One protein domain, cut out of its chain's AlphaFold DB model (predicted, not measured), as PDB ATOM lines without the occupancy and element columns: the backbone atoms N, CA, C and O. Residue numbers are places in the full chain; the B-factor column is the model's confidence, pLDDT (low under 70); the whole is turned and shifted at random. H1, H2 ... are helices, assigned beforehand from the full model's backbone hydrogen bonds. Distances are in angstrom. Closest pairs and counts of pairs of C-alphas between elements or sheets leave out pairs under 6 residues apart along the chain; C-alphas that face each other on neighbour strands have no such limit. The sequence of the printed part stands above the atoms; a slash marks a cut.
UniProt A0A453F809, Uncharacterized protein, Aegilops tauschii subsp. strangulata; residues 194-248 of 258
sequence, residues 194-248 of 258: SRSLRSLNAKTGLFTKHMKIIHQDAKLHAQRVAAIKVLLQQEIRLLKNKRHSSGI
ATOM      1  N   SER A 194     154.436 143.790  70.441       90.81
ATOM      2  CA  SER A 194     153.174 144.366  69.953       90.81
ATOM      3  C   SER A 194     152.119 144.545  71.053       90.81
ATOM      4  O   SER A 194     151.394 145.541  71.053       90.81
ATOM      5  N   ARG A 195     152.019 143.605  72.005       94.00
ATOM      6  CA  ARG A 195     151.124 143.710  73.172       94.00
ATOM      7  C   ARG A 195     151.586 144.824  74.116       94.00
ATOM      8  O   ARG A 195     150.767 145.662  74.492       94.00
ATOM      9  N   SER A 196     152.884 144.893  74.422       92.88
ATOM     10  CA  SER A 196     153.470 145.954  75.253       92.88
ATOM     11  C   SER A 196     153.297 147.343  74.636       92.88
ATOM     12  O   SER A 196     152.866 148.259  75.330       92.88
ATOM     13  N   LEU A 197     153.541 147.502  73.330       88.94
ATOM     14  CA  LEU A 197     153.337 148.768  72.617       88.94
ATOM     15  C   LEU A 197     151.866 149.201  72.610       88.94
ATOM     16  O   LEU A 197     151.587 150.380  72.823       88.94
ATOM     17  N   ARG A 198     150.912 148.275  72.430       90.69
ATOM     18  CA  ARG A 198     149.475 148.590  72.547       90.69
ATOM     19  C   ARG A 198     149.096 149.026  73.964       90.69
ATOM     20  O   ARG A 198     148.411 150.035  74.108       90.69
ATOM     21  N   SER A 199     149.575 148.327  74.996       92.06
ATOM     22  CA  SER A 199     149.324 148.696  76.398       92.06
ATOM     23  C   SER A 199     149.931 150.060  76.750       92.06
ATOM     24  O   SER A 199     149.257 150.901  77.341       92.06
ATOM     25  N   LEU A 200     151.171 150.327  76.329       87.62
ATOM     26  CA  LEU A 200     151.826 151.612  76.566       87.62
ATOM     27  C   LEU A 200     151.145 152.748  75.791       87.62
ATOM     28  O   LEU A 200     150.950 153.822  76.353       87.62
ATOM     29  N   ASN A 201     150.697 152.511  74.551       85.69
ATOM     30  CA  ASN A 201     149.914 153.494  73.799       85.69
ATOM     31  C   ASN A 201     148.575 153.816  74.479       85.69
ATOM     32  O   ASN A 201     148.207 154.983  74.548       85.69
ATOM     33  N   ALA A 202     147.870 152.815  75.014       86.19
ATOM     34  CA  ALA A 202     146.621 153.029  75.749       86.19
ATOM     35  C   ALA A 202     146.827 153.852  77.036       86.19
ATOM     36  O   ALA A 202     145.963 154.643  77.397       86.19
ATOM     37  N   LYS A 203     147.984 153.711  77.700       87.44
ATOM     38  CA  LYS A 203     148.340 154.473  78.911       87.44
ATOM     39  C   LYS A 203     148.850 155.895  78.650       87.44
ATOM     40  O   LYS A 203     148.774 156.723  79.546       87.44
ATOM     41  N   THR A 204     149.430 156.168  77.477       80.44
ATOM     42  CA  THR A 204     150.209 157.406  77.228       80.44
ATOM     43  C   THR A 204     149.757 158.222  76.015       80.44
ATOM     44  O   THR A 204     150.182 159.361  75.857       80.44
ATOM     45  N   GLY A 205     148.974 157.641  75.103       79.88
ATOM     46  CA  GLY A 205     148.639 158.236  73.805       79.88
ATOM     47  C   GLY A 205     149.827 158.427  72.845       79.88
ATOM     48  O   GLY A 205     149.625 158.920  71.733       79.88
ATOM     49  N   LEU A 206     151.047 158.034  73.237       75.69
ATOM     50  CA  LEU A 206     152.314 158.442  72.615       75.69
ATOM     51  C   LEU A 206     152.436 158.086  71.124       75.69
ATOM     52  O   LEU A 206     153.047 158.827  70.356       75.69
ATOM     53  N   PHE A 207     151.837 156.976  70.687       73.69
ATOM     54  CA  PHE A 207     151.907 156.513  69.298       73.69
ATOM     55  C   PHE A 207     150.680 156.891  68.453       73.69
ATOM     56  O   PHE A 207     150.627 156.518  67.273       73.69
ATOM     57  N   THR A 208     149.710 157.624  69.014       79.25
ATOM     58  CA  THR A 208     148.554 158.154  68.268       79.25
ATOM     59  C   THR A 208     149.004 159.122  67.168       79.25
ATOM     60  O   THR A 208     150.050 159.763  67.275       79.25
ATOM     61  N   LYS A 209     148.209 159.255  66.096       74.88
ATOM     62  CA  LYS A 209     148.512 160.185  64.990       74.88
ATOM     63  C   LYS A 209     148.630 161.632  65.490       74.88
ATOM     64  O   LYS A 209     149.555 162.331  65.098       74.88
ATOM     65  N   HIS A 210     147.742 162.040  66.398       66.69
ATOM     66  CA  HIS A 210     147.742 163.374  67.002       66.69
ATOM     67  C   HIS A 210     149.007 163.640  67.832       66.69
ATOM     68  O   HIS A 210     149.683 164.639  67.610       66.69
ATOM     69  N   MET A 211     149.386 162.717  68.725       71.44
ATOM     70  CA  MET A 211     150.579 162.892  69.560       71.44
ATOM     71  C   MET A 211     151.870 162.871  68.728       71.44
ATOM     72  O   MET A 211     152.764 163.680  68.959       71.44
ATOM     73  N   LYS A 212     151.940 162.035  67.681       71.25
ATOM     74  CA  LYS A 212     153.042 162.069  66.703       71.25
ATOM     75  C   LYS A 212     153.176 163.432  66.025       71.25
ATOM     76  O   LYS A 212     154.286 163.942  65.980       71.25
ATOM     77  N   ILE A 213     152.075 164.044  65.581       68.62
ATOM     78  CA  ILE A 213     152.085 165.393  64.987       68.62
ATOM     79  C   ILE A 213     152.570 166.437  66.009       68.62
ATOM     80  O   ILE A 213     153.479 167.204  65.708       68.62
ATOM     81  N   ILE A 214     152.057 166.405  67.246       64.00
ATOM     82  CA  ILE A 214     152.476 167.301  68.345       64.00
ATOM     83  C   ILE A 214     153.979 167.187  68.661       64.00
ATOM     84  O   ILE A 214     154.603 168.173  69.042       64.00
ATOM     85  N   HIS A 215     154.578 166.003  68.515       61.88
ATOM     86  CA  HIS A 215     156.018 165.796  68.710       61.88
ATOM     87  C   HIS A 215     156.864 165.965  67.435       61.88
ATOM     88  O   HIS A 215     158.087 166.026  67.543       61.88
ATOM     89  N   GLN A 216     156.243 166.053  66.254       66.50
ATOM     90  CA  GLN A 216     156.901 166.356  64.976       66.50
ATOM     91  C   GLN A 216     156.949 167.860  64.671       66.50
ATOM     92  O   GLN A 216     157.749 168.274  63.836       66.50
ATOM     93  N   ASP A 217     156.150 168.684  65.354       70.56
ATOM     94  CA  ASP A 217     156.282 170.141  65.293       70.56
ATOM     95  C   ASP A 217     157.617 170.590  65.918       70.56
ATOM     96  O   ASP A 217     157.777 170.696  67.140       70.56
ATOM     97  N   ALA A 218     158.585 170.884  65.047       71.38
ATOM     98  CA  ALA A 218     159.906 171.379  65.416       71.38
ATOM     99  C   ALA A 218     159.856 172.710  66.191       71.38
ATOM    100  O   ALA A 218     160.718 172.953  67.036       71.38
ATOM    101  N   LYS A 219     158.838 173.554  65.966       78.56
ATOM    102  CA  LYS A 219     158.649 174.826  66.676       78.56
ATOM    103  C   LYS A 219     158.181 174.578  68.108       78.56
ATOM    104  O   LYS A 219     158.745 175.157  69.037       78.56
ATOM    105  N   LEU A 220     157.226 173.668  68.307       74.69
ATOM    106  CA  LEU A 220     156.785 173.246  69.641       74.69
ATOM    107  C   LEU A 220     157.904 172.512  70.403       74.69
ATOM    108  O   LEU A 220     158.074 172.709  71.609       74.69
ATOM    109  N   HIS A 221     158.701 171.695  69.708       75.69
ATOM    110  CA  HIS A 221     159.888 171.058  70.279       75.69
ATOM    111  C   HIS A 221     160.924 172.100  70.729       75.69
ATOM    112  O   HIS A 221     161.335 172.081  71.888       75.69
ATOM    113  N   ALA A 222     161.282 173.055  69.864       78.44
ATOM    114  CA  ALA A 222     162.219 174.131  70.186       78.44
ATOM    115  C   ALA A 222     161.744 174.991  71.371       78.44
ATOM    116  O   ALA A 222     162.534 175.279  72.267       78.44
ATOM    117  N   GLN A 223     160.451 175.331  71.438       77.56
ATOM    118  CA  GLN A 223     159.862 176.045  72.579       77.56
ATOM    119  C   GLN A 223     159.998 175.263  73.895       77.56
ATOM    120  O   GLN A 223     160.381 175.836  74.915       77.56
ATOM    121  N   ARG A 224     159.736 173.949  73.880       80.44
ATOM    122  CA  ARG A 224     159.900 173.077  75.059       80.44
ATOM    123  C   ARG A 224     161.366 172.976  75.490       80.44
ATOM    124  O   ARG A 224     161.653 173.107  76.677       80.44
ATOM    125  N   VAL A 225     162.294 172.807  74.546       83.31
ATOM    126  CA  VAL A 225     163.743 172.775  74.820       83.31
ATOM    127  C   VAL A 225     164.234 174.114  75.380       83.31
ATOM    128  O   VAL A 225     164.980 174.122  76.358       83.31
ATOM    129  N   ALA A 226     163.776 175.244  74.835       88.75
ATOM    130  CA  ALA A 226     164.104 176.574  75.346       88.75
ATOM    131  C   ALA A 226     163.592 176.782  76.782       88.75
ATOM    132  O   ALA A 226     164.356 177.222  77.639       88.75
ATOM    133  N   ALA A 227     162.345 176.400  77.078       86.38
ATOM    134  CA  ALA A 227     161.785 176.485  78.427       86.38
ATOM    135  C   ALA A 227     162.568 175.625  79.441       86.38
ATOM    136  O   ALA A 227     162.917 176.109  80.518       86.38
ATOM    137  N   ILE A 228     162.918 174.385  79.077       89.81
ATOM    138  CA  ILE A 228     163.753 173.499  79.908       89.81
ATOM    139  C   ILE A 228     165.141 174.115  80.138       89.81
ATOM    140  O   ILE A 228     165.620 174.140  81.271       89.81
ATOM    141  N   LYS A 229     165.772 174.670  79.093       93.94
ATOM    142  CA  LYS A 229     167.076 175.343  79.196       93.94
ATOM    143  C   LYS A 229     167.017 176.541  80.150       93.94
ATOM    144  O   LYS A 229     167.900 176.671  80.991       93.94
ATOM    145  N   VAL A 230     165.965 177.363  80.080       91.81
ATOM    146  CA  VAL A 230     165.749 178.496  80.999       91.81
ATOM    147  C   VAL A 230     165.591 178.026  82.448       91.81
ATOM    148  O   VAL A 230     166.230 178.599  83.330       91.81
ATOM    149  N   LEU A 231     164.807 176.975  82.709       89.69
ATOM    150  CA  LEU A 231     164.623 176.430  84.063       89.69
ATOM    151  C   LEU A 231     165.938 175.891  84.648       89.69
ATOM    152  O   LEU A 231     166.324 176.284  85.747       89.69
ATOM    153  N   LEU A 232     166.686 175.086  83.885       91.38
ATOM    154  CA  LEU A 232     168.008 174.593  84.297       91.38
ATOM    155  C   LEU A 232     169.002 175.744  84.532       91.38
ATOM    156  O   LEU A 232     169.803 175.707  85.462       91.38
ATOM    157  N   GLN A 233     168.944 176.803  83.723       91.00
ATOM    158  CA  GLN A 233     169.818 177.970  83.856       91.00
ATOM    159  C   GLN A 233     169.450 178.845  85.073       91.00
ATOM    160  O   GLN A 233     170.341 179.436  85.691       91.00
ATOM    161  N   GLN A 234     168.173 178.879  85.476       88.94
ATOM    162  CA  GLN A 234     167.726 179.445  86.755       88.94
ATOM    163  C   GLN A 234     168.189 178.588  87.943       88.94
ATOM    164  O   GLN A 234     168.741 179.129  88.899       88.94
ATOM    165  N   GLU A 235     168.048 177.264  87.872       91.00
ATOM    166  CA  GLU A 235     168.498 176.341  88.921       91.00
ATOM    167  C   GLU A 235     170.020 176.421  89.133       91.00
ATOM    168  O   GLU A 235     170.487 176.609  90.258       91.00
ATOM    169  N   ILE A 236     170.810 176.423  88.055       91.62
ATOM    170  CA  ILE A 236     172.265 176.637  88.102       91.62
ATOM    171  C   ILE A 236     172.612 178.000  88.724       91.62
ATOM    172  O   ILE A 236     173.589 178.096  89.475       91.62
ATOM    173  N   ARG A 237     171.825 179.056  88.467       88.94
ATOM    174  CA  ARG A 237     172.003 180.379  89.096       88.94
ATOM    175  C   ARG A 237     171.725 180.322  90.604       88.94
ATOM    176  O   ARG A 237     172.537 180.821  91.381       88.94
ATOM    177  N   LEU A 238     170.653 179.654  91.034       88.75
ATOM    178  CA  LEU A 238     170.337 179.442  92.454       88.75
ATOM    179  C   LEU A 238     171.427 178.619  93.167       88.75
ATOM    180  O   LEU A 238     171.874 178.995  94.250       88.75
ATOM    181  N   LEU A 239     171.930 177.554  92.536       86.56
ATOM    182  CA  LEU A 239     173.021 176.716  93.054       86.56
ATOM    183  C   LEU A 239     174.383 177.435  93.086       86.56
ATOM    184  O   LEU A 239     175.227 177.115  93.927       86.56
ATOM    185  N   LYS A 240     174.624 178.410  92.201       84.06
ATOM    186  CA  LYS A 240     175.779 179.321  92.295       84.06
ATOM    187  C   LYS A 240     175.617 180.284  93.474       84.06
ATOM    188  O   LYS A 240     176.509 180.339  94.316       84.06
ATOM    189  N   ASN A 241     174.469 180.951  93.602       79.81
ATOM    190  CA  ASN A 241     174.205 181.893  94.698       79.81
ATOM    191  C   ASN A 241     174.274 181.218  96.080       79.81
ATOM    192  O   ASN A 241     174.894 181.759  96.993       79.81
ATOM    193  N   LYS A 242     173.715 180.007  96.224       81.31
ATOM    194  CA  LYS A 242     173.768 179.229  97.474       81.31
ATOM    195  C   LYS A 242     175.199 178.818  97.844       81.31
ATOM    196  O   LYS A 242     175.572 178.904  99.007       81.31
ATOM    197  N   ARG A 243     176.030 178.438  96.864       72.06
ATOM    198  CA  ARG A 243     177.466 178.193  97.103       72.06
ATOM    199  C   ARG A 243     178.221 179.469  97.473       72.06
ATOM    200  O   ARG A 243     179.108 179.397  98.313       72.06
ATOM    201  N   HIS A 244     177.858 180.616  96.900       68.75
ATOM    202  CA  HIS A 244     178.476 181.899  97.236       68.75
ATOM    203  C   HIS A 244     178.186 182.310  98.689       68.75
ATOM    204  O   HIS A 244     179.119 182.622  99.423       68.75
ATOM    205  N   SER A 245     176.933 182.217  99.157       62.19
ATOM    206  CA  SER A 245     176.608 182.537 100.558       62.19
ATOM    207  C   SER A 245     177.213 181.543 101.556       62.19
ATOM    208  O   SER A 245     177.736 181.966 102.584       62.19
ATOM    209  N   SER A 246     177.242 180.240 101.246       63.41
ATOM    210  CA  SER A 246     177.962 179.248 102.066       63.41
ATOM    211  C   SER A 246     179.489 179.428 102.043       63.41
ATOM    212  O   SER A 246     180.154 179.065 103.011       63.41
ATOM    213  N   GLY A 247     180.049 179.990 100.968       57.88
ATOM    214  CA  GLY A 247     181.459 180.379 100.884       57.88
ATOM    215  C   GLY A 247     181.774 181.572 101.785       57.88
ATOM    216  O   GLY A 247     182.684 181.488 102.604       57.88
ATOM    217  N   ILE A 248     180.967 182.636 101.707       55.25
ATOM    218  CA  ILE A 248     181.074 183.819 102.577       55.25
ATOM    219  C   ILE A 248     180.979 183.420 104.058       55.25
ATOM    220  O   ILE A 248     181.831 183.824 104.847       55.25
TER     221      ILE A 248
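What this domain is: This is residues 194 to 248 of the 258 residues of an uncharacterized protein of Aegilops tauschii subsp. strangulata (UniProt A0A453F809). The model is an open, angular hook: one long, nearly straight helix, H3, makes the long arm, and two short helices, H2 and then H1, make a short arm set off from its first end. H2 sits at the corner beside the beginning of H3, H1 lies at the far end of the short arm, and no helix touches another. The printed part has 55 residues with three named helices, H1, H2 and H3 in that order, and no named strand; the class is all helix. The whole is extended, with a radius of gyration of the C-alphas of 19.0 A and spans of 58 by 26 by 12 A.

Where its parts are: H1 is residues 194 to 204, 15.2 A from first to last C-alpha, and begins at C-alpha 194 at (153.174, 144.366, 69.953). H2 is residues 209 to 216, 10.4 A long, with C-alpha 209 at (148.512, 160.185, 64.990). H3 is residues 218 to 248, 44.5 A long, and ends at C-alpha 248 at (181.074, 183.819, 102.577).

How they stand to each other: H1 is apart from H2 and also from H3. H2 and H3 are close but not clearly touching; their closest C-alphas, those of His 215 and His 221, are 6.7 A apart. Their lines stand at a steep tilt of 54 degrees, and they run the same way. In H1, H2 and H3 every O i to N i+4 pair is within hydrogen-bond range.

The domain as a whole: The two C-alphas farthest apart, those of Ser 194 and Ile 248, are 58.3 A apart. Residues 216 to 248, of which 218 to 248 belong to H3, stand free. The links from H1 to H2, 4 residues, and from H2 to H3, 1 residue, are tight, and the printed part has no cut. The mean pLDDT of the printed part is 80.1; it is under 70 at residue 210, residues 213 to 216 and residues 244 to 248.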